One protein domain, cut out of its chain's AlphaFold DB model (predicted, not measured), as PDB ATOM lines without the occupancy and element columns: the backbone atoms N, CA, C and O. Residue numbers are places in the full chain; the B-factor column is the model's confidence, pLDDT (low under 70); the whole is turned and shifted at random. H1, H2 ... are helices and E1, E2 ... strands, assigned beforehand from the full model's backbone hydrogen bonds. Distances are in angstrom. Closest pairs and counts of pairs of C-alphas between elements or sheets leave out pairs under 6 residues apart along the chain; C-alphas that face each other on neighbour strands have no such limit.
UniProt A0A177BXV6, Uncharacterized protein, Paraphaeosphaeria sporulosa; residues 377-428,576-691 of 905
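What this domain is: This is residues 377 to 428 and 576 to 691 of the 905 residues of an uncharacterized protein of Paraphaeosphaeria sporulosa (UniProt A0A177BXV6). A strongly twisted sheet of five strands lies between two long helices: H6 runs along one face, and the sheet curls round H3 on the other. The long hairpin of E1 and E2 reaches out at one end, and at the opposite end residues 421 to 428 of H2 stick out. The printed part has 168 residues, with six named helices and six named strands in the order H1 E1 E2 H2 E3 E4 H3 H4 E5 E6 H5 H6; the class is mixed, helices and strands. The sheet's order is E3 E2 E1 E5 E6, all antiparallel. The whole is compact, with a radius of gyration of the C-alphas of 17.7 A, yet elongated in outline, spanning 61 by 37 by 30 A.

Where its parts are: In the sheet, E3 is residues 584 to 588, E2 401 to 415 at 41.6 A, E1 384 to 395 at 33.5 A, E5 633 to 640 at 22.4 A and E6 646 to 653 at 19.2 A. E6 bends by 60 degrees at residue 649. H6, residues 666 to 683, is 25.6 A long and ends at C-alpha 683 (-31.703, 45.272, -37.919). H3, residues 605 to 622, is 25.7 A long. H1, residues 377 to 381, begins at C-alpha 377 (-50.687, 28.036, -32.657). H2 is residues 417 to 428 at 15.8 A, E4 600 to 604, H4 628 to 631 and H5 657 to 661.

How they stand to each other: E1 and E2 form a hairpin, with N 388 and O 409 at 2.9 A. E3 is beside E2, with N 412 and O 587 at 2.9 A. E5 is on the other side of E1, with N 387 and O 636 at 2.8 A. E5 and E6 form a hairpin, with N 637 and O 650 at 2.9 A. H6 lies over E2 and E1 at a height of 8.9 A over the sheet, along the strands at 24 degrees to E1 on the local plane; the closest C-alphas of E1 and H6 are those of Arg 390 and Ala 673, 5.8 A. H3 is on the opposite face; its closest C-alphas with E2 are Lys 609 and Val 407, 6.3 A. H1 stands at the sheet's level, at a height of 2.8 A. H4 only grazes the sheet with residues 629 to 631, touches H5 at Ser 629 and Ser 658, C-alphas 4.2 A, and only just touches H3, whose residues 616 to 620 alone take part, with 3 pairs within 8 A, closest Leu 620 and Leu 630, C-alphas 7.0 A. H2 and H5 are not on the sheet. E4 pairs with no named strand and meets H3 only through their link. Every O i to N i+4 pair is within hydrogen-bond range in H1, H2, H3, H5 and H6; H4 is too short for one.

The domain as a whole: The C-alphas of Lys 398 and Phe 428, the two farthest apart, are 65.9 A apart. Residues 429 to 575 are not printed, and C-alphas 428 and 576 are 39.2 A apart across the cut. The link from E3 to E4, 11 residues, is long. Mean pLDDT of the printed part is 75.8; 55 residues are under 70, among them 417 to 428, 576 to 584, 654 to 664 and 677 to 691.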
ATOM      1  N   ASP A 377     -49.892  27.290 -31.665       62.06
ATOM      2  CA  ASP A 377     -50.687  28.036 -32.657       62.06
ATOM      3  C   ASP A 377     -50.568  29.562 -32.540       62.06
ATOM      4  O   ASP A 377     -50.726  30.287 -33.529       62.06
ATOM      5  N   SER A 378     -50.234  30.074 -31.351       67.94
ATOM      6  CA  SER A 378     -49.944  31.493 -31.124       67.94
ATOM      7  C   SER A 378     -48.794  32.007 -31.985       67.94
ATOM      8  O   SER A 378     -48.842  33.147 -32.435       67.94
ATOM      9  N   LEU A 379     -47.770  31.184 -32.235       71.19
ATOM     10  CA  LEU A 379     -46.594  31.573 -33.013       71.19
ATOM     11  C   LEU A 379     -46.975  31.819 -34.478       71.19
ATOM     12  O   LEU A 379     -46.474  32.757 -35.090       71.19
ATOM     13  N   GLY A 380     -47.905  31.026 -35.020       70.69
ATOM     14  CA  GLY A 380     -48.455  31.227 -36.362       70.69
ATOM     15  C   GLY A 380     -49.455  32.387 -36.448       70.69
ATOM     16  O   GLY A 380     -49.397  33.170 -37.391       70.69
ATOM     17  N   THR A 381     -50.359  32.507 -35.470       74.38
ATOM     18  CA  THR A 381     -51.503  33.442 -35.517       74.38
ATOM     19  C   THR A 381     -51.210  34.842 -34.979       74.38
ATOM     20  O   THR A 381     -51.698  35.828 -35.526       74.38
ATOM     21  N   TRP A 382     -50.425  34.949 -33.907       79.25
ATOM     22  CA  TRP A 382     -50.129  36.204 -33.213       79.25
ATOM     23  C   TRP A 382     -48.647  36.582 -33.282       79.25
ATOM     24  O   TRP A 382     -48.339  37.777 -33.274       79.25
ATOM     25  N   GLY A 383     -47.752  35.599 -33.389       86.88
ATOM     26  CA  GLY A 383     -46.304  35.769 -33.457       86.88
ATOM     27  C   GLY A 383     -45.575  35.426 -32.156       86.88
ATOM     28  O   GLY A 383     -46.057  34.668 -31.317       86.88
ATOM     29  N   GLU A 384     -44.392  36.009 -32.009       89.62
ATOM     30  CA  GLU A 384     -43.404  35.738 -30.964       89.62
ATOM     31  C   GLU A 384     -42.932  37.060 -30.333       89.62
ATOM     32  O   GLU A 384     -42.830  38.086 -31.014       89.62
ATOM     33  N   LEU A 385     -42.659  37.045 -29.025       91.94
ATOM     34  CA  LEU A 385     -42.062  38.154 -28.276       91.94
ATOM     35  C   LEU A 385     -40.582  37.866 -28.039       91.94
ATOM     36  O   LEU A 385     -40.239  37.042 -27.195       91.94
ATOM     37  N   ARG A 386     -39.705  38.586 -28.730       90.88
ATOM     38  CA  ARG A 386     -38.256  38.493 -28.554       90.88
ATOM     39  C   ARG A 386     -37.831  39.497 -27.483       90.88
ATOM     40  O   ARG A 386     -37.783  40.701 -27.739       90.88
ATOM     41  N   VAL A 387     -37.609  39.012 -26.262       92.12
ATOM     42  CA  VAL A 387     -37.280  39.821 -25.075       92.12
ATOM     43  C   VAL A 387     -35.772  39.820 -24.845       92.12
ATOM     44  O   VAL A 387     -35.183  38.776 -24.576       92.12
ATOM     45  N   PHE A 388     -35.146  40.991 -24.896       89.50
ATOM     46  CA  PHE A 388     -33.700  41.141 -24.744       89.50
ATOM     47  C   PHE A 388     -33.359  41.501 -23.300       89.50
ATOM     48  O   PHE A 388     -33.851  42.497 -22.768       89.50
ATOM     49  N   ILE A 389     -32.518  40.687 -22.661       91.69
ATOM     50  CA  ILE A 389     -32.092  40.836 -21.264       91.69
ATOM     51  C   ILE A 389     -30.573  40.983 -21.216       91.69
ATOM     52  O   ILE A 389     -29.861  40.192 -21.833       91.69
ATOM     53  N   ARG A 390     -30.076  41.932 -20.418       89.50
ATOM     54  CA  ARG A 390     -28.660  42.013 -20.016       89.50
ATOM     55  C   ARG A 390     -28.522  42.180 -18.506       89.50
ATOM     56  O   ARG A 390     -29.470  42.621 -17.850       89.50
ATOM     57  N   MET A 391     -27.350  41.883 -17.951       88.06
ATOM     58  CA  MET A 391     -27.051  42.201 -16.549       88.06
ATOM     59  C   MET A 391     -26.597  43.657 -16.413       88.06
ATOM     60  O   MET A 391     -25.537  44.009 -16.918       88.06
ATOM     61  N   LYS A 392     -27.366  44.486 -15.694       88.75
ATOM     62  CA  LYS A 392     -26.951  45.836 -15.277       88.75
ATOM     63  C   LYS A 392     -26.327  45.765 -13.878       88.75
ATOM     64  O   LYS A 392     -26.885  45.097 -13.004       88.75
ATOM     65  N   ASN A 393     -25.252  46.513 -13.626       87.50
ATOM     66  CA  ASN A 393     -24.838  46.813 -12.253       87.50
ATOM     67  C   ASN A 393     -25.816  47.792 -11.599       87.50
ATOM     68  O   ASN A 393     -26.224  48.800 -12.185       87.50
ATOM     69  N   VAL A 394     -26.207  47.471 -10.371       91.38
ATOM     70  CA  VAL A 394     -27.022  48.315  -9.500       91.38
ATOM     71  C   VAL A 394     -26.388  48.271  -8.119       91.38
ATOM     72  O   VAL A 394     -26.188  47.187  -7.573       91.38
ATOM     73  N   LYS A 395     -26.078  49.437  -7.551       93.81
ATOM     74  CA  LYS A 395     -25.636  49.534  -6.157       93.81
ATOM     75  C   LYS A 395     -26.808  49.199  -5.234       93.81
ATOM     76  O   LYS A 395     -27.943  49.592  -5.499       93.81
ATOM     77  N   ASP A 396     -26.564  48.397  -4.205       92.88
ATOM     78  CA  ASP A 396     -27.529  48.209  -3.123       92.88
ATOM     79  C   ASP A 396     -27.519  49.413  -2.160       92.88
ATOM     80  O   ASP A 396     -26.718  50.337  -2.303       92.88
ATOM     81  N   ALA A 397     -28.399  49.405  -1.155       94.00
ATOM     82  CA  ALA A 397     -28.492  50.475  -0.154       94.00
ATOM     83  C   ALA A 397     -27.247  50.610   0.757       94.00
ATOM     84  O   ALA A 397     -27.216  51.470   1.630       94.00
ATOM     85  N   LYS A 398     -26.228  49.757   0.580       95.12
ATOM     86  CA  LYS A 398     -24.925  49.812   1.260       95.12
ATOM     87  C   LYS A 398     -23.787  50.167   0.289       95.12
ATOM     88  O   LYS A 398     -22.624  50.120   0.675       95.12
ATOM     89  N   GLY A 399     -24.106  50.489  -0.967       94.06
ATOM     90  CA  GLY A 399     -23.143  50.808  -2.021       94.06
ATOM     91  C   GLY A 399     -22.524  49.599  -2.735       94.06
ATOM     92  O   GLY A 399     -21.760  49.807  -3.677       94.06
ATOM     93  N   ASN A 400     -22.855  48.355  -2.358       93.25
ATOM     94  CA  ASN A 400     -22.288  47.165  -3.000       93.25
ATOM     95  C   ASN A 400     -22.850  47.009  -4.416       93.25
ATOM     96  O   ASN A 400     -24.070  47.021  -4.604       93.25
ATOM     97  N   GLU A 401     -21.995  46.789  -5.413       89.25
ATOM     98  CA  GLU A 401     -22.467  46.517  -6.771       89.25
ATOM     99  C   GLU A 401     -23.004  45.087  -6.891       89.25
ATOM    100  O   GLU A 401     -22.272  44.108  -6.758       89.25
ATOM    101  N   ARG A 402     -24.303  44.962  -7.183       90.25
ATOM    102  CA  ARG A 402     -24.946  43.690  -7.531       90.25
ATOM    103  C   ARG A 402     -25.376  43.695  -8.993       90.25
ATOM    104  O   ARG A 402     -25.981  44.650  -9.484       90.25
ATOM    105  N   ARG A 403     -25.108  42.588  -9.686       86.50
ATOM    106  CA  ARG A 403     -25.540  42.375 -11.072       86.50
ATOM    107  C   ARG A 403     -27.005  41.940 -11.080       86.50
ATOM    108  O   ARG A 403     -27.346  40.923 -10.478       86.50
ATOM    109  N   VAL A 404     -27.878  42.686 -11.756       92.88
ATOM    110  CA  VAL A 404     -29.307  42.351 -11.875       92.88
ATOM    111  C   VAL A 404     -29.755  42.328 -13.339       92.88
ATOM    112  O   VAL A 404     -29.395  43.224 -14.102       92.88
ATOM    113  N   PRO A 405     -30.568  41.342 -13.761       93.94
ATOM    114  CA  PRO A 405     -31.090  41.317 -15.122       93.94
ATOM    115  C   PRO A 405     -32.090  42.451 -15.346       93.94
ATOM    116  O   PRO A 405     -33.070  42.575 -14.606       93.94
ATOM    117  N   LYS A 406     -31.859  43.237 -16.400       93.88
ATOM    118  CA  LYS A 406     -32.766  44.261 -16.926       93.88
ATOM    119  C   LYS A 406     -33.188  43.872 -18.345       93.88
ATOM    120  O   LYS A 406     -32.342  43.552 -19.178       93.88
ATOM    121  N   VAL A 407     -34.492  43.944 -18.623       93.56
ATOM    122  CA  VAL A 407     -35.009  43.934 -20.002       93.56
ATOM    123  C   VAL A 407     -34.641  45.259 -20.665       93.56
ATOM    124  O   VAL A 407     -34.925  46.322 -20.109       93.56
ATOM    125  N   VAL A 408     -34.000  45.183 -21.828       91.12
ATOM    126  CA  VAL A 408     -33.548  46.343 -22.614       91.12
ATOM    127  C   VAL A 408     -34.340  46.546 -23.899       91.12
ATOM    128  O   VAL A 408     -34.383  47.667 -24.388       91.12
ATOM    129  N   ASP A 409     -34.999  45.505 -24.413       89.69
ATOM    130  CA  ASP A 409     -35.924  45.619 -25.543       89.69
ATOM    131  C   ASP A 409     -36.954  44.480 -25.544       89.69
ATOM    132  O   ASP A 409     -36.715  43.408 -24.977       89.69
ATOM    133  N   ILE A 410     -38.093  44.709 -26.199       91.62
ATOM    134  CA  ILE A 410     -39.101  43.697 -26.509       91.62
ATOM    135  C   ILE A 410     -39.589  43.939 -27.938       91.62
ATOM    136  O   ILE A 410     -40.311  44.896 -28.228       91.62
ATOM    137  N   ILE A 411     -39.241  43.018 -28.829       88.69
ATOM    138  CA  ILE A 411     -39.650  43.053 -30.230       88.69
ATOM    139  C   ILE A 411     -40.764  42.027 -30.425       88.69
ATOM    140  O   ILE A 411     -40.560  40.841 -30.172       88.69
ATOM    141  N   LYS A 412     -41.936  42.452 -30.907       89.81
ATOM    142  CA  LYS A 412     -42.959  41.516 -31.380       89.81
ATOM    143  C   LYS A 412     -42.732  41.229 -32.864       89.81
ATOM    144  O   LYS A 412     -42.789  42.135 -33.693       89.81
ATOM    145  N   THR A 413     -42.535  39.961 -33.206       85.06
ATOM    146  CA  THR A 413     -42.381  39.488 -34.587       85.06
ATOM    147  C   THR A 413     -43.570  38.611 -34.971       85.06
ATOM    148  O   THR A 413     -43.802  37.602 -34.311       85.06
ATOM    149  N   HIS A 414     -44.314  38.948 -36.029       82.12
ATOM    150  CA  HIS A 414     -45.406  38.108 -36.538       82.12
ATOM    151  C   HIS A 414     -45.208  37.751 -38.013       82.12
ATOM    152  O   HIS A 414     -44.631  38.519 -38.783       82.12
ATOM    153  N   PHE A 415     -45.671  36.574 -38.427       70.81
ATOM    154  CA  PHE A 415     -45.552  36.148 -39.821       70.81
ATOM    155  C   PHE A 415     -46.540  36.912 -40.700       70.81
ATOM    156  O   PHE A 415     -47.686  37.146 -40.316       70.81
ATOM    157  N   ASN A 416     -46.100  37.320 -41.892       71.50
ATOM    158  CA  ASN A 416     -46.959  38.008 -42.844       71.50
ATOM    159  C   ASN A 416     -47.901  36.985 -43.496       71.50
ATOM    160  O   ASN A 416     -47.599  36.358 -44.515       71.50
ATOM    161  N   ASP A 417     -49.045  36.813 -42.843       61.28
ATOM    162  CA  ASP A 417     -50.064  35.800 -43.102       61.28
ATOM    163  C   ASP A 417     -50.578  35.809 -44.557       61.28
ATOM    164  O   ASP A 417     -50.865  34.751 -45.120       61.28
ATOM    165  N   ARG A 418     -50.567  36.970 -45.238       58.47
ATOM    166  CA  ARG A 418     -50.833  37.045 -46.689       58.47
ATOM    167  C   ARG A 418     -49.837  36.204 -47.489       58.47
ATOM    168  O   ARG A 418     -50.260  35.394 -48.303       58.47
ATOM    169  N   VAL A 419     -48.530  36.339 -47.256       53.94
ATOM    170  CA  VAL A 419     -47.497  35.616 -48.030       53.94
ATOM    171  C   VAL A 419     -47.548  34.105 -47.769       53.94
ATOM    172  O   VAL A 419     -47.255  33.317 -48.674       53.94
ATOM    173  N   ALA A 420     -47.951  33.692 -46.564       48.22
ATOM    174  CA  ALA A 420     -48.190  32.291 -46.230       48.22
ATOM    175  C   ALA A 420     -49.440  31.745 -46.943       48.22
ATOM    176  O   ALA A 420     -49.334  30.790 -47.717       48.22
ATOM    177  N   LYS A 421     -50.603  32.387 -46.758       49.75
ATOM    178  CA  LYS A 421     -51.889  31.965 -47.342       49.75
ATOM    179  C   LYS A 421     -51.871  31.968 -48.866       49.75
ATOM    180  O   LYS A 421     -52.316  31.000 -49.476       49.75
ATOM    181  N   ASP A 422     -51.279  32.982 -49.486       55.50
ATOM    182  CA  ASP A 422     -51.200  33.110 -50.944       55.50
ATOM    183  C   ASP A 422     -50.322  32.004 -51.569       55.50
ATOM    184  O   ASP A 422     -50.653  31.444 -52.615       55.50
ATOM    185  N   ARG A 423     -49.237  31.595 -50.887       51.94
ATOM    186  CA  ARG A 423     -48.408  30.443 -51.293       51.94
ATOM    187  C   ARG A 423     -49.084  29.104 -51.011       51.94
ATOM    188  O   ARG A 423     -48.958  28.200 -51.834       51.94
ATOM    189  N   PHE A 424     -49.799  28.971 -49.895       43.75
ATOM    190  CA  PHE A 424     -50.565  27.768 -49.572       43.75
ATOM    191  C   PHE A 424     -51.676  27.547 -50.609       43.75
ATOM    192  O   PHE A 424     -51.726  26.492 -51.234       43.75
ATOM    193  N   GLN A 425     -52.479  28.571 -50.911       47.56
ATOM    194  CA  GLN A 425     -53.514  28.511 -51.949       47.56
ATOM    195  C   GLN A 425     -52.936  28.290 -53.356       47.56
ATOM    196  O   GLN A 425     -53.489  27.499 -54.115       47.56
ATOM    197  N   LYS A 426     -51.789  28.890 -53.712       56.00
ATOM    198  CA  LYS A 426     -51.123  28.623 -55.007       56.00
ATOM    199  C   LYS A 426     -50.532  27.212 -55.138       56.00
ATOM    200  O   LYS A 426     -50.251  26.799 -56.261       56.00
ATOM    201  N   ARG A 427     -50.319  26.487 -54.032       47.19
ATOM    202  CA  ARG A 427     -49.656  25.167 -54.011       47.19
ATOM    203  C   ARG A 427     -50.588  23.999 -53.666       47.19
ATOM    204  O   ARG A 427     -50.324  22.886 -54.108       47.19
ATOM    205  N   PHE A 428     -51.647  24.264 -52.902       44.88
ATOM    206  CA  PHE A 428     -52.596  23.281 -52.364       44.88
ATOM    207  C   PHE A 428     -54.068  23.723 -52.455       44.88
ATOM    208  O   PHE A 428     -54.955  22.961 -52.081       44.88
ATOM    209  N   ARG A 576     -26.877  52.729 -41.482       23.52
ATOM    210  CA  ARG A 576     -28.122  52.000 -41.787       23.52
ATOM    211  C   ARG A 576     -27.837  50.695 -42.541       23.52
ATOM    212  O   ARG A 576     -27.350  50.734 -43.668       23.52
ATOM    213  N   CYS A 577     -28.235  49.552 -41.980       25.12
ATOM    214  CA  CYS A 577     -28.257  48.258 -42.678       25.12
ATOM    215  C   CYS A 577     -29.698  47.753 -42.856       25.12
ATOM    216  O   CYS A 577     -30.220  47.016 -42.022       25.12
ATOM    217  N   THR A 578     -30.344  48.139 -43.958       23.58
ATOM    218  CA  THR A 578     -31.711  47.717 -44.302       23.58
ATOM    219  C   THR A 578     -31.753  46.270 -44.810       23.58
ATOM    220  O   THR A 578     -31.224  45.946 -45.874       23.58
ATOM    221  N   TYR A 579     -32.425  45.382 -44.069       36.06
ATOM    222  CA  TYR A 579     -32.621  43.977 -44.446       36.06
ATOM    223  C   TYR A 579     -34.102  43.650 -44.674       36.06
ATOM    224  O   TYR A 579     -34.843  43.343 -43.741       36.06
ATOM    225  N   TYR A 580     -34.526  43.625 -45.942       32.19
ATOM    226  CA  TYR A 580     -35.898  43.276 -46.330       32.19
ATOM    227  C   TYR A 580     -36.267  41.816 -46.004       32.19
ATOM    228  O   TYR A 580     -36.123  40.901 -46.823       32.19
ATOM    229  N   THR A 581     -36.826  41.586 -44.817       45.78
ATOM    230  CA  THR A 581     -37.409  40.297 -44.425       45.78
ATOM    231  C   THR A 581     -38.884  40.215 -44.846       45.78
ATOM    232  O   THR A 581     -39.781  40.215 -44.014       45.78
ATOM    233  N   TYR A 582     -39.132  40.084 -46.163       48.31
ATOM    234  CA  TYR A 582     -40.439  40.038 -46.881       48.31
ATOM    235  C   TYR A 582     -41.504  39.000 -46.407       48.31
ATOM    236  O   TYR A 582     -42.375  38.585 -47.176       48.31
ATOM    237  N   LYS A 583     -41.412  38.478 -45.183       62.69
ATOM    238  CA  LYS A 583     -42.227  37.395 -44.613       62.69
ATOM    239  C   LYS A 583     -42.562  37.595 -43.135       62.69
ATOM    240  O   LYS A 583     -43.402  36.858 -42.625       62.69
ATOM    241  N   MET A 584     -41.896  38.519 -42.445       64.88
ATOM    242  CA  MET A 584     -42.115  38.793 -41.027       64.88
ATOM    243  C   MET A 584     -42.372  40.283 -40.863       64.88
ATOM    244  O   MET A 584     -41.555  41.111 -41.244       64.88
ATOM    245  N   ASN A 585     -43.527  40.608 -40.302       75.81
ATOM    246  CA  ASN A 585     -43.874  41.958 -39.907       75.81
ATOM    247  C   ASN A 585     -43.372  42.146 -38.474       75.81
ATOM    248  O   ASN A 585     -43.713  41.358 -37.582       75.81
ATOM    249  N   VAL A 586     -42.556  43.170 -38.248       77.25
ATOM    250  CA  VAL A 586     -41.872  43.361 -36.969       77.25
ATOM    251  C   VAL A 586     -42.232  44.709 -36.367       77.25
ATOM    252  O   VAL A 586     -42.174  45.740 -37.028       77.25
ATOM    253  N   SER A 587     -42.638  44.680 -35.101       80.94
ATOM    254  CA  SER A 587     -43.065  45.844 -34.335       80.94
ATOM    255  C   SER A 587     -42.345  45.845 -32.991       80.94
ATOM    256  O   SER A 587     -42.614  44.995 -32.134       80.94
ATOM    257  N   ARG A 588     -41.434  46.803 -32.798       80.12
ATOM    258  CA  ARG A 588     -40.852  47.101 -31.483       80.12
ATOM    259  C   ARG A 588     -41.968  47.577 -30.553       80.12
ATOM    260  O   ARG A 588     -42.816  48.363 -30.972       80.12
ATOM    261  N   LEU A 589     -41.991  47.094 -29.318       80.50
ATOM    262  CA  LEU A 589     -43.004  47.489 -28.345       80.50
ATOM    263  C   LEU A 589     -42.472  48.620 -27.465       80.50
ATOM    264  O   LEU A 589     -41.346  48.547 -26.976       80.50
ATOM    265  N   ASN A 590     -43.289  49.652 -27.237       81.00
ATOM    266  CA  ASN A 590     -42.952  50.696 -26.273       81.00
ATOM    267  C   ASN A 590     -42.848  50.062 -24.879       81.00
ATOM    268  O   ASN A 590     -43.840  49.567 -24.343       81.00
ATOM    269  N   LEU A 591     -41.645  50.079 -24.300       77.62
ATOM    270  CA  LEU A 591     -41.361  49.437 -23.019       77.62
ATOM    271  C   LEU A 591     -42.156  50.044 -21.856       77.62
ATOM    272  O   LEU A 591     -42.379  49.357 -20.857       77.62
ATOM    273  N   GLU A 592     -42.605  51.292 -21.984       81.50
ATOM    274  CA  GLU A 592     -43.330  52.012 -20.935       81.50
ATOM    275  C   GLU A 592     -44.839  52.130 -21.225       81.50
ATOM    276  O   GLU A 592     -45.575  52.744 -20.453       81.50
ATOM    277  N   SER A 593     -45.335  51.471 -22.285       77.69
ATOM    278  CA  SER A 593     -46.778  51.274 -22.467       77.69
ATOM    279  C   SER A 593     -47.333  50.387 -21.347       77.69
ATOM    280  O   SER A 593     -46.885  49.257 -21.117       77.69
ATOM    281  N   LYS A 594     -48.337  50.923 -20.644       77.81
ATOM    282  CA  LYS A 594     -49.127  50.202 -19.637       77.81
ATOM    283  C   LYS A 594     -50.218  49.335 -20.280       77.81
ATOM    284  O   LYS A 594     -50.762  48.458 -19.606       77.81
ATOM    285  N   ASP A 595     -50.517  49.564 -21.558       75.31
ATOM    286  CA  ASP A 595     -51.623  48.933 -22.269       75.31
ATOM    287  C   ASP A 595     -51.416  47.414 -22.380       75.31
ATOM    288  O   ASP A 595     -50.332  46.945 -22.753       75.31
ATOM    289  N   PRO A 596     -52.442  46.605 -22.080       67.56
ATOM    290  CA  PRO A 596     -52.403  45.189 -22.386       67.56
ATOM    291  C   PRO A 596     -52.628  44.955 -23.884       67.56
ATOM    292  O   PRO A 596     -53.255  45.756 -24.582       67.56
ATOM    293  N   PHE A 597     -52.172  43.814 -24.404       82.06
ATOM    294  CA  PHE A 597     -52.501  43.457 -25.786       82.06
ATOM    295  C   PHE A 597     -54.008  43.223 -25.899       82.06
ATOM    296  O   PHE A 597     -54.550  42.390 -25.179       82.06
ATOM    297  N   ARG A 598     -54.679  43.883 -26.855       82.50
ATOM    298  CA  ARG A 598     -56.140  43.765 -27.067       82.50
ATOM    299  C   ARG A 598     -56.642  42.311 -27.150       82.50
ATOM    300  O   ARG A 598     -57.751  42.026 -26.723       82.50
ATOM    301  N   THR A 599     -55.828  41.396 -27.683       79.75
ATOM    302  CA  THR A 599     -56.130  39.953 -27.800       79.75
ATOM    303  C   THR A 599     -55.898  39.161 -26.503       79.75
ATOM    304  O   THR A 599     -56.477  38.095 -26.324       79.75
ATOM    305  N   TYR A 600     -55.039  39.656 -25.612       83.00
ATOM    306  CA  TYR A 600     -54.551  38.958 -24.421       83.00
ATOM    307  C   TYR A 600     -54.482  39.933 -23.235       83.00
ATOM    308  O   TYR A 600     -53.387  40.354 -22.860       83.00
ATOM    309  N   PRO A 601     -55.625  40.308 -22.625       85.12
ATOM    310  CA  PRO A 601     -55.691  41.380 -21.627       85.12
ATOM    311  C   PRO A 601     -54.837  41.124 -20.372       85.12
ATOM    312  O   PRO A 601     -54.408  42.063 -19.706       85.12
ATOM    313  N   LYS A 602     -54.540  39.854 -20.061       86.12
ATOM    314  CA  LYS A 602     -53.647  39.449 -18.960       86.12
ATOM    315  C   LYS A 602     -52.157  39.668 -19.264       86.12
ATOM    316  O   LYS A 602     -51.339  39.657 -18.346       86.12
ATOM    317  N   ILE A 603     -51.793  39.855 -20.534       88.44
ATOM    318  CA  ILE A 603     -50.422  40.103 -20.973       88.44
ATOM    319  C   ILE A 603     -50.264  41.598 -21.273       88.44
ATOM    320  O   ILE A 603     -50.900  42.157 -22.163       88.44
ATOM    321  N   ASN A 604     -49.363  42.239 -20.536       92.06
ATOM    322  CA  ASN A 604     -48.883  43.596 -20.783       92.06
ATOM    323  C   ASN A 604     -47.355  43.633 -20.630       92.06
ATOM    324  O   ASN A 604     -46.727  42.632 -20.263       92.06
ATOM    325  N   ILE A 605     -46.736  44.783 -20.895       91.88
ATOM    326  CA  ILE A 605     -45.274  44.910 -20.854       91.88
ATOM    327  C   ILE A 605     -44.699  44.596 -19.461       91.88
ATOM    328  O   ILE A 605     -43.654  43.956 -19.358       91.88
ATOM    329  N   SER A 606     -45.406  44.943 -18.378       93.44
ATOM    330  CA  SER A 606     -45.009  44.589 -17.006       93.44
ATOM    331  C   SER A 606     -45.076  43.077 -16.737       93.44
ATOM    332  O   SER A 606     -44.195  42.524 -16.074       93.44
ATOM    333  N   ALA A 607     -46.079  42.371 -17.268       93.25
ATOM    334  CA  ALA A 607     -46.162  40.913 -17.195       93.25
ATOM    335  C   ALA A 607     -45.001  40.246 -17.956       93.25
ATOM    336  O   ALA A 607     -44.344  39.362 -17.404       93.25
ATOM    337  N   ILE A 608     -44.679  40.726 -19.164       94.75
ATOM    338  CA  ILE A 608     -43.543  40.232 -19.961       94.75
ATOM    339  C   ILE A 608     -42.213  40.505 -19.247       94.75
ATOM    340  O   ILE A 608     -41.444  39.567 -19.026       94.75
ATOM    341  N   LYS A 609     -41.958  41.757 -18.826       95.44
ATOM    342  CA  LYS A 609     -40.752  42.159 -18.076       95.44
ATOM    343  C   LYS A 609     -40.558  41.258 -16.840       95.44
ATOM    344  O   LYS A 609     -39.467  40.720 -16.646       95.44
ATOM    345  N   ARG A 610     -41.613  41.025 -16.042       95.50
ATOM    346  CA  ARG A 610     -41.570  40.158 -14.843       95.50
ATOM    347  C   ARG A 610     -41.353  38.679 -15.172       95.50
ATOM    348  O   ARG A 610     -40.507  38.048 -14.538       95.50
ATOM    349  N   PHE A 611     -42.068  38.123 -16.152       95.44
ATOM    350  CA  PHE A 611     -41.916  36.723 -16.560       95.44
ATOM    351  C   PHE A 611     -40.499  36.442 -17.071       95.44
ATOM    352  O   PHE A 611     -39.828  35.540 -16.570       95.44
ATOM    353  N   ALA A 612     -40.018  37.255 -18.013       95.00
ATOM    354  CA  ALA A 612     -38.718  37.084 -18.647       95.00
ATOM    355  C   ALA A 612     -37.570  37.149 -17.621       95.00
ATOM    356  O   ALA A 612     -36.723  36.256 -17.576       95.00
ATOM    357  N   ILE A 613     -37.598  38.137 -16.715       96.00
ATOM    358  CA  ILE A 613     -36.635  38.253 -15.607       96.00
ATOM    359  C   ILE A 613     -36.726  37.059 -14.642       96.00
ATOM    360  O   ILE A 613     -35.694  36.566 -14.184       96.00
ATOM    361  N   SER A 614     -37.932  36.569 -14.337       94.81
ATOM    362  CA  SER A 614     -38.133  35.416 -13.449       94.81
ATOM    363  C   SER A 614     -37.522  34.133 -14.026       94.81
ATOM    364  O   SER A 614     -36.736  33.467 -13.350       94.81
ATOM    365  N   GLN A 615     -37.803  33.813 -15.294       93.06
ATOM    366  CA  GLN A 615     -37.252  32.611 -15.927       93.06
ATOM    367  C   GLN A 615     -35.741  32.722 -16.163       93.06
ATOM    368  O   GLN A 615     -35.016  31.768 -15.898       93.06
ATOM    369  N   TYR A 616     -35.239  33.893 -16.569       92.00
ATOM    370  CA  TYR A 616     -33.801  34.150 -16.686       92.00
ATOM    371  C   TYR A 616     -33.071  33.899 -15.355       92.00
ATOM    372  O   TYR A 616     -32.068  33.184 -15.321       92.00
ATOM    373  N   ARG A 617     -33.608  34.415 -14.235       92.44
ATOM    374  CA  ARG A 617     -33.056  34.162 -12.891       92.44
ATOM    375  C   ARG A 617     -33.086  32.675 -12.539       92.44
ATOM    376  O   ARG A 617     -32.093  32.178 -12.022       92.44
ATOM    377  N   ARG A 618     -34.175  31.962 -12.858       89.00
ATOM    378  CA  ARG A 618     -34.310  30.508 -12.635       89.00
ATOM    379  C   ARG A 618     -33.292  29.684 -13.428       89.00
ATOM    380  O   ARG A 618     -32.740  28.732 -12.879       89.00
ATOM    381  N   LEU A 619     -33.032  30.037 -14.689       85.38
ATOM    382  CA  LEU A 619     -32.015  29.383 -15.524       85.38
ATOM    383  C   LEU A 619     -30.623  29.551 -14.902       85.38
ATOM    384  O   LEU A 619     -29.943  28.557 -14.635       85.38
ATOM    385  N   LEU A 620     -30.247  30.798 -14.595       84.62
ATOM    386  CA  LEU A 620     -28.961  31.127 -13.983       84.62
ATOM    387  C   LEU A 620     -28.799  30.485 -12.592       84.62
ATOM    388  O   LEU A 620     -27.729  29.975 -12.283       84.62
ATOM    389  N   SER A 621     -29.851  30.430 -11.767       87.06
ATOM    390  CA  SER A 621     -29.777  29.808 -10.435       87.06
ATOM    391  C   SER A 621     -29.721  28.278 -10.468       87.06
ATOM    392  O   SER A 621     -29.128  27.679  -9.575       87.06
ATOM    393  N   ARG A 622     -30.360  27.625 -11.451       85.25
ATOM    394  CA  ARG A 622     -30.461  26.153 -11.504       85.25
ATOM    395  C   ARG A 622     -29.212  25.497 -12.100       85.25
ATOM    396  O   ARG A 622     -28.831  24.424 -11.643       85.25
ATOM    397  N   TYR A 623     -28.569  26.133 -13.082       78.75
ATOM    398  CA  TYR A 623     -27.347  25.613 -13.711       78.75
ATOM    399  C   TYR A 623     -26.319  26.742 -13.964       78.75
ATOM    400  O   TYR A 623     -26.022  27.056 -15.120       78.75
ATOM    401  N   PRO A 624     -25.766  27.376 -12.907       77.62
ATOM    402  CA  PRO A 624     -24.989  28.617 -13.020       77.62
ATOM    403  C   PRO A 624     -23.733  28.519 -13.891       77.62
ATOM    404  O   PRO A 624     -23.353  29.513 -14.492       77.62
ATOM    405  N   LYS A 625     -23.113  27.336 -14.013       73.94
ATOM    406  CA  LYS A 625     -21.944  27.125 -14.889       73.94
ATOM    407  C   LYS A 625     -22.345  26.899 -16.350       73.94
ATOM    408  O   LYS A 625     -21.718  27.404 -17.268       73.94
ATOM    409  N   GLN A 626     -23.432  26.169 -16.586       75.62
ATOM    410  CA  GLN A 626     -23.953  25.879 -17.926       75.62
ATOM    411  C   GLN A 626     -24.608  27.114 -18.570       75.62
ATOM    412  O   GLN A 626     -24.609  27.259 -19.797       75.62
ATOM    413  N   PHE A 627     -25.142  28.007 -17.733       79.06
ATOM    414  CA  PHE A 627     -25.746  29.282 -18.106       79.06
ATOM    415  C   PHE A 627     -24.902  30.502 -17.710       79.06
ATOM    416  O   PHE A 627     -25.406  31.615 -17.775       79.06
ATOM    417  N   GLU A 628     -23.613  30.337 -17.408       77.81
ATOM    418  CA  GLU A 628     -22.680  31.427 -17.066       77.81
ATOM    419  C   GLU A 628     -22.666  32.535 -18.137       77.81
ATOM    420  O   GLU A 628     -22.759  33.719 -17.840       77.81
ATOM    421  N   SER A 629     -22.729  32.134 -19.410       79.94
ATOM    422  CA  SER A 629     -22.979  32.992 -20.584       79.94
ATOM    423  C   SER A 629     -24.167  33.968 -20.476       79.94
ATOM    424  O   SER A 629     -24.164  34.997 -21.147       79.94
ATOM    425  N   LEU A 630     -25.194  33.674 -19.663       84.25
ATOM    426  CA  LEU A 630     -26.315  34.594 -19.459       84.25
ATOM    427  C   LEU A 630     -25.847  35.881 -18.776       84.25
ATOM    428  O   LEU A 630     -26.457  36.914 -19.031       84.25
ATOM    429  N   ASN A 631     -24.771  35.842 -17.975       82.38
ATOM    430  CA  ASN A 631     -24.212  37.003 -17.272       82.38
ATOM    431  C   ASN A 631     -23.899  38.178 -18.215       82.38
ATOM    432  O   ASN A 631     -23.959  39.326 -17.786       82.38
ATOM    433  N   VAL A 632     -23.627  37.908 -19.493       82.44
ATOM    434  CA  VAL A 632     -23.599  38.927 -20.552       82.44
ATOM    435  C   VAL A 632     -25.038  39.385 -20.828       82.44
ATOM    436  O   VAL A 632     -25.475  40.454 -20.397       82.44
ATOM    437  N   GLY A 633     -25.808  38.523 -21.490       85.19
ATOM    438  CA  GLY A 633     -27.215  38.720 -21.798       85.19
ATOM    439  C   GLY A 633     -27.784  37.570 -22.628       85.19
ATOM    440  O   GLY A 633     -27.068  36.644 -23.018       85.19
ATOM    441  N   ALA A 634     -29.084  37.623 -22.901       88.38
ATOM    442  CA  ALA A 634     -29.773  36.676 -23.774       88.38
ATOM    443  C   ALA A 634     -31.039  37.280 -24.389       88.38
ATOM    444  O   ALA A 634     -31.656  38.184 -23.819       88.38
ATOM    445  N   ARG A 635     -31.452  36.715 -25.524       90.00
ATOM    446  CA  ARG A 635     -32.797  36.854 -26.079       90.00
ATOM    447  C   ARG A 635     -33.643  35.692 -25.551       90.00
ATOM    448  O   ARG A 635     -33.258  34.532 -25.702       90.00
ATOM    449  N   LEU A 636     -34.764  35.994 -24.901       91.12
ATOM    450  CA  LEU A 636     -35.807  35.015 -24.605       91.12
ATOM    451  C   LEU A 636     -36.921  35.192 -25.628       91.12
ATOM    452  O   LEU A 636     -37.570  36.237 -25.649       91.12
ATOM    453  N   ASP A 637     -37.147  34.173 -26.441       90.06
ATOM    454  CA  ASP A 637     -38.249  34.152 -27.393       90.06
ATOM    455  C   ASP A 637     -39.458  33.529 -26.703       90.06
ATOM    456  O   ASP A 637     -39.412  32.371 -26.279       90.06
ATOM    457  N   LEU A 638     -40.518  34.318 -26.523       92.12
ATOM    458  CA  LEU A 638     -41.709  33.925 -25.779       92.12
ATOM    459  C   LEU A 638     -42.919  33.774 -26.701       92.12
ATOM    460  O   LEU A 638     -43.206  34.653 -27.518       92.12
ATOM    461  N   GLY A 639     -43.675  32.698 -26.498       89.94
ATOM    462  CA  GLY A 639     -45.029  32.554 -27.025       89.94
ATOM    463  C   GLY A 639     -46.089  32.798 -25.948       89.94
ATOM    464  O   GLY A 639     -45.774  33.022 -24.775       89.94
ATOM    465  N   ILE A 640     -47.358  32.736 -26.352       88.38
ATOM    466  CA  ILE A 640     -48.527  32.854 -25.470       88.38
ATOM    467  C   ILE A 640     -49.361  31.583 -25.642       88.38
ATOM    468  O   ILE A 640     -49.842  31.308 -26.734       88.38
ATOM    469  N   SER A 641     -49.530  30.781 -24.592       85.19
ATOM    470  CA  SER A 641     -50.311  29.542 -24.655       85.19
ATOM    471  C   SER A 641     -51.787  29.816 -24.983       85.19
ATOM    472  O   SER A 641     -52.287  30.930 -24.812       85.19
ATOM    473  N   SER A 642     -52.535  28.779 -25.368       78.69
ATOM    474  CA  SER A 642     -53.998  28.865 -25.524       78.69
ATOM    475  C   SER A 642     -54.729  29.302 -24.241       78.69
ATOM    476  O   SER A 642     -55.827  29.845 -24.319       78.69
ATOM    477  N   LYS A 643     -54.098  29.151 -23.065       83.31
ATOM    478  CA  LYS A 643     -54.579  29.645 -21.760       83.31
ATOM    479  C   LYS A 643     -54.227  31.117 -21.480       83.31
ATOM    480  O   LYS A 643     -54.521  31.619 -20.397       83.31
ATOM    481  N   GLN A 644     -53.625  31.814 -22.447       86.38
ATOM    482  CA  GLN A 644     -53.071  33.169 -22.327       86.38
ATOM    483  C   GLN A 644     -51.873  33.281 -21.362       86.38
ATOM    484  O   GLN A 644     -51.664  34.325 -20.746       86.38
ATOM    485  N   GLU A 645     -51.071  32.221 -21.224       87.69
ATOM    486  CA  GLU A 645     -49.893  32.187 -20.341       87.69
ATOM    487  C   GLU A 645     -48.598  32.343 -21.149       87.69
ATOM    488  O   GLU A 645     -48.452  31.750 -22.216       87.69
ATOM    489  N   LEU A 646     -47.623  33.104 -20.644       91.00
ATOM    490  CA  LEU A 646     -46.305  33.199 -21.282       91.00
ATOM    491  C   LEU A 646     -45.512  31.897 -21.094       91.00
ATOM    492  O   LEU A 646     -45.447  31.351 -19.991       91.00
ATOM    493  N   PHE A 647     -44.841  31.448 -22.154       89.38
ATOM    494  CA  PHE A 647     -43.871  30.350 -22.121       89.38
ATOM    495  C   PHE A 647     -42.612  30.725 -22.915       89.38
ATOM    496  O   PHE A 647     -42.649  31.639 -23.736       89.38
ATOM    497  N   ILE A 648     -41.493  30.037 -22.672       88.75
ATOM    498  CA  ILE A 648     -40.260  30.196 -23.463       88.75
ATOM    499  C   ILE A 648     -40.297  29.214 -24.636       88.75
ATOM    500  O   ILE A 648     -40.368  28.009 -24.411       88.75
ATOM    501  N   ASN A 649     -40.198  29.734 -25.859       85.00
ATOM    502  CA  ASN A 649     -39.984  28.971 -27.089       85.00
ATOM    503  C   ASN A 649     -38.482  28.716 -27.331       85.00
ATOM    504  O   ASN A 649     -38.069  27.592 -27.613       85.00
ATOM    505  N   GLU A 650     -37.642  29.747 -27.174       84.31
ATOM    506  CA  GLU A 650     -36.190  29.646 -27.369       84.31
ATOM    507  C   GLU A 650     -35.412  30.546 -26.389       84.31
ATOM    508  O   GLU A 650     -35.882  31.602 -25.962       84.31
ATOM    509  N   VAL A 651     -34.199  30.117 -26.019       83.81
ATOM    510  CA  VAL A 651     -33.233  30.898 -25.225       83.81
ATOM    511  C   VAL A 651     -32.004  31.149 -26.094       83.81
ATOM    512  O   VAL A 651     -30.989  30.451 -25.984       83.81
ATOM    513  N   THR A 652     -32.093  32.121 -26.999       82.94
ATOM    514  CA  THR A 652     -30.984  32.470 -27.890       82.94
ATOM    515  C   THR A 652     -29.956  33.298 -27.116       82.94
ATOM    516  O   THR A 652     -30.105  34.498 -26.874       82.94
ATOM    517  N   ARG A 653     -28.889  32.623 -26.691       78.81
ATOM    518  CA  ARG A 653     -27.691  33.245 -26.115       78.81
ATOM    519  C   ARG A 653     -26.794  33.715 -27.254       78.81
ATOM    520  O   ARG A 653     -26.643  32.984 -28.230       78.81
ATOM    521  N   TRP A 654     -26.157  34.878 -27.122       69.19
ATOM    522  CA  TRP A 654     -25.119  35.274 -28.078       69.19
ATOM    523  C   TRP A 654     -23.987  34.234 -28.056       69.19
ATOM    524  O   TRP A 654     -23.522  33.851 -26.983       69.19
ATOM    525  N   TRP A 655     -23.574  33.741 -29.227       57.72
ATOM    526  CA  TRP A 655     -22.730  32.541 -29.356       57.72
ATOM    527  C   TRP A 655     -21.383  32.647 -28.611       57.72
ATOM    528  O   TRP A 655     -20.955  31.674 -27.993       57.72
ATOM    529  N   PHE A 656     -20.772  33.838 -28.570       61.25
ATOM    530  CA  PHE A 656     -19.528  34.086 -27.828       61.25
ATOM    531  C   PHE A 656     -19.740  34.421 -26.341       61.25
ATOM    532  O   PHE A 656     -18.765  34.537 -25.609       61.25
ATOM    533  N   ALA A 657     -20.975  34.565 -25.844       63.25
ATOM    534  CA  ALA A 657     -21.233  35.023 -24.472       63.25
ATOM    535  C   ALA A 657     -20.644  34.100 -23.386       63.25
ATOM    536  O   ALA A 657     -20.379  34.545 -22.273       63.25
ATOM    537  N   SER A 658     -20.403  32.824 -23.702       61.53
ATOM    538  CA  SER A 658     -19.674  31.886 -22.840       61.53
ATOM    539  C   SER A 658     -18.221  32.299 -22.581       61.53
ATOM    540  O   SER A 658     -17.722  32.034 -21.494       61.53
ATOM    541  N   TRP A 659     -17.559  32.978 -23.522       60.16
ATOM    542  CA  TRP A 659     -16.182  33.465 -23.363       60.16
ATOM    543  C   TRP A 659     -16.094  34.646 -22.388       60.16
ATOM    544  O   TRP A 659     -15.112  34.783 -21.668       60.16
ATOM    545  N   PHE A 660     -17.145  35.466 -22.320       61.66
ATOM    546  CA  PHE A 660     -17.227  36.617 -21.414       61.66
ATOM    547  C   PHE A 660     -17.863  36.268 -20.061       61.66
ATOM    548  O   PHE A 660     -17.746  37.044 -19.119       61.66
ATOM    549  N   GLY A 661     -18.540  35.120 -19.946       60.38
ATOM    550  CA  GLY A 661     -19.266  34.729 -18.734       60.38
ATOM    551  C   GLY A 661     -18.374  34.582 -17.495       60.38
ATOM    552  O   GLY A 661     -18.827  34.905 -16.399       60.38
ATOM    553  N   GLY A 662     -17.124  34.145 -17.699       60.22
ATOM    554  CA  GLY A 662     -16.081  34.024 -16.674       60.22
ATOM    555  C   GLY A 662     -15.080  35.187 -16.629       60.22
ATOM    556  O   GLY A 662     -14.064  35.071 -15.948       60.22
ATOM    557  N   LEU A 663     -15.321  36.291 -17.351       61.06
ATOM    558  CA  LEU A 663     -14.562  37.529 -17.147       61.06
ATOM    559  C   LEU A 663     -15.102  38.259 -15.913       61.06
ATOM    560  O   LEU A 663     -16.316  38.376 -15.732       61.06
ATOM    561  N   GLU A 664     -14.204  38.803 -15.095       59.97
ATOM    562  CA  GLU A 664     -14.582  39.636 -13.945       59.97
ATOM    563  C   GLU A 664     -14.935  41.076 -14.358       59.97
ATOM    564  O   GLU A 664     -15.654  41.759 -13.630       59.97
ATOM    565  N   ASP A 665     -14.520  41.526 -15.551       71.50
ATOM    566  CA  ASP A 665     -14.938  42.820 -16.099       71.50
ATOM    567  C   ASP A 665     -16.423  42.788 -16.495       71.50
ATOM    568  O   ASP A 665     -16.845  42.153 -17.472       71.50
ATOM    569  N   VAL A 666     -17.228  43.494 -15.705       65.75
ATOM    570  CA  VAL A 666     -18.672  43.630 -15.903       65.75
ATOM    571  C   VAL A 666     -19.028  44.770 -16.865       65.75
ATOM    572  O   VAL A 666     -20.091  44.730 -17.488       65.75
ATOM    573  N   GLU A 667     -18.161  45.768 -17.039       73.19
ATOM    574  CA  GLU A 667     -18.419  46.897 -17.936       73.19
ATOM    575  C   GLU A 667     -18.290  46.468 -19.404       73.19
ATOM    576  O   GLU A 667     -19.105  46.855 -20.239       73.19
ATOM    577  N   ILE A 668     -17.312  45.619 -19.738       72.69
ATOM    578  CA  ILE A 668     -17.219  44.946 -21.042       72.69
ATOM    579  C   ILE A 668     -18.482  44.107 -21.281       72.69
ATOM    580  O   ILE A 668     -19.069  44.183 -22.359       72.69
ATOM    581  N   GLN A 669     -18.961  43.363 -20.277       68.88
ATOM    582  CA  GLN A 669     -20.174  42.546 -20.412       68.88
ATOM    583  C   GLN A 669     -21.440  43.384 -20.660       68.88
ATOM    584  O   GLN A 669     -22.193  43.054 -21.577       68.88
ATOM    585  N   ASP A 670     -21.675  44.471 -19.910       68.62
ATOM    586  CA  ASP A 670     -22.823  45.362 -20.155       68.62
ATOM    587  C   ASP A 670     -22.709  46.044 -21.526       68.62
ATOM    588  O   ASP A 670     -23.692  46.047 -22.265       68.62
ATOM    589  N   ARG A 671     -21.520  46.544 -21.909       74.69
ATOM    590  CA  ARG A 671     -21.271  47.170 -23.223       74.69
ATOM    591  C   ARG A 671     -21.540  46.210 -24.383       74.69
ATOM    592  O   ARG A 671     -22.244  46.580 -25.320       74.69
ATOM    593  N   VAL A 672     -21.049  44.973 -24.317       69.50
ATOM    594  CA  VAL A 672     -21.239  43.969 -25.378       69.50
ATOM    595  C   VAL A 672     -22.691  43.481 -25.443       69.50
ATOM    596  O   VAL A 672     -23.261  43.401 -26.531       69.50
ATOM    597  N   ALA A 673     -23.331  43.216 -24.299       65.94
ATOM    598  CA  ALA A 673     -24.740  42.819 -24.254       65.94
ATOM    599  C   ALA A 673     -25.683  43.931 -24.744       65.94
ATOM    600  O   ALA A 673     -26.673  43.660 -25.424       65.94
ATOM    601  N   ARG A 674     -25.357  45.185 -24.406       70.31
ATOM    602  CA  ARG A 674     -26.029  46.394 -24.881       70.31
ATOM    603  C   ARG A 674     -25.896  46.524 -26.398       70.31
ATOM    604  O   ARG A 674     -26.919  46.517 -27.074       70.31
ATOM    605  N   GLY A 675     -24.668  46.534 -26.919       74.56
ATOM    606  CA  GLY A 675     -24.407  46.651 -28.354       74.56
ATOM    607  C   GLY A 675     -25.060  45.537 -29.174       74.56
ATOM    608  O   GLY A 675     -25.598  45.805 -30.245       74.56
ATOM    609  N   PHE A 676     -25.088  44.299 -28.666       70.12
ATOM    610  CA  PHE A 676     -25.828  43.199 -29.296       70.12
ATOM    611  C   PHE A 676     -27.339  43.467 -29.358       70.12
ATOM    612  O   PHE A 676     -27.935  43.324 -30.424       70.12
ATOM    613  N   ALA A 677     -27.961  43.870 -28.244       64.81
ATOM    614  CA  ALA A 677     -29.393  44.164 -28.203       64.81
ATOM    615  C   ALA A 677     -29.768  45.361 -29.097       64.81
ATOM    616  O   ALA A 677     -30.754  45.287 -29.825       64.81
ATOM    617  N   GLU A 678     -28.958  46.419 -29.096       69.94
ATOM    618  CA  GLU A 678     -29.138  47.609 -29.938       69.94
ATOM    619  C   GLU A 678     -28.969  47.273 -31.427       69.94
ATOM    620  O   GLU A 678     -29.844  47.601 -32.225       69.94
ATOM    621  N   SER A 679     -27.924  46.525 -31.802       68.19
ATOM    622  CA  SER A 679     -27.684  46.105 -33.193       68.19
ATOM    623  C   SER A 679     -28.786  45.176 -33.716       68.19
ATOM    624  O   SER A 679     -29.170  45.251 -34.883       68.19
ATOM    625  N   PHE A 680     -29.317  44.299 -32.856       65.19
ATOM    626  CA  PHE A 680     -30.446  43.439 -33.205       65.19
ATOM    627  C   PHE A 680     -31.740  44.254 -33.344       65.19
ATOM    628  O   PHE A 680     -32.482  44.054 -34.300       65.19
ATOM    629  N   ALA A 681     -32.003  45.203 -32.442       63.34
ATOM    630  CA  ALA A 681     -33.152  46.100 -32.551       63.34
ATOM    631  C   ALA A 681     -33.100  46.962 -33.823       63.34
ATOM    632  O   ALA A 681     -34.124  47.131 -34.481       63.34
ATOM    633  N   GLU A 682     -31.914  47.445 -34.204       68.38
ATOM    634  CA  GLU A 682     -31.682  48.218 -35.429       68.38
ATOM    635  C   GLU A 682     -32.019  47.406 -36.686       68.38
ATOM    636  O   GLU A 682     -32.815  47.847 -37.513       68.38
ATOM    637  N   ALA A 683     -31.491  46.180 -36.786       61.66
ATOM    638  CA  ALA A 683     -31.703  45.272 -37.919       61.66
ATOM    639  C   ALA A 683     -33.170  44.823 -38.109       61.66
ATOM    640  O   ALA A 683     -33.502  44.223 -39.132       61.66
ATOM    641  N   TYR A 684     -34.032  45.105 -37.128       59.72
ATOM    642  CA  TYR A 684     -35.456  44.777 -37.118       59.72
ATOM    643  C   TYR A 684     -36.364  46.001 -36.883       59.72
ATOM    644  O   TYR A 684     -37.557  45.833 -36.602       59.72
ATOM    645  N   LYS A 685     -35.850  47.233 -37.032       63.38
ATOM    646  CA  LYS A 685     -36.708  48.424 -37.140       63.38
ATOM    647  C   LYS A 685     -37.634  48.276 -38.360       63.38
ATOM    648  O   LYS A 685     -37.151  47.910 -39.430       63.38
ATOM    649  N   PRO A 686     -38.941  48.575 -38.245       54.66
ATOM    650  CA  PRO A 686     -39.798  48.679 -39.420       54.66
ATOM    651  C   PRO A 686     -39.328  49.843 -40.305       54.66
ATOM    652  O   PRO A 686     -39.029  50.927 -39.796       54.66
ATOM    653  N   ASP A 687     -39.275  49.632 -41.622       57.12
ATOM    654  CA  ASP A 687     -38.983  50.695 -42.588       57.12
ATOM    655  C   ASP A 687     -39.994  51.839 -42.419       57.12
ATOM    656  O   ASP A 687     -41.191  51.629 -42.619       57.12
ATOM    657  N   ARG A 688     -39.535  53.065 -42.107       50.91
ATOM    658  CA  ARG A 688     -40.422  54.245 -41.970       50.91
ATOM    659  C   ARG A 688     -41.350  54.405 -43.183       50.91
ATOM    660  O   ARG A 688     -42.554  54.581 -43.021       50.91
ATOM    661  N   LYS A 689     -40.808  54.200 -44.391       50.28
ATOM    662  CA  LYS A 689     -41.539  54.292 -45.669       50.28
ATOM    663  C   LYS A 689     -42.666  53.256 -45.845       50.28
ATOM    664  O   LYS A 689     -43.436  53.369 -46.791       50.28
ATOM    665  N   ALA A 690     -42.794  52.260 -44.962       50.53
ATOM    666  CA  ALA A 690     -43.896  51.295 -44.988       50.53
ATOM    667  C   ALA A 690     -45.172  51.784 -44.270       50.53
ATOM    668  O   ALA A 690     -46.234  51.197 -44.477       50.53
ATOM    669  N   ASN A 691     -45.091  52.838 -43.446       43.81
ATOM    670  CA  ASN A 691     -46.209  53.303 -42.613       43.81
ATOM    671  C   ASN A 691     -47.127  54.343 -43.285       43.81
ATOM    672  O   ASN A 691     -48.108  54.757 -42.677       43.81
TER     673      ASN A 691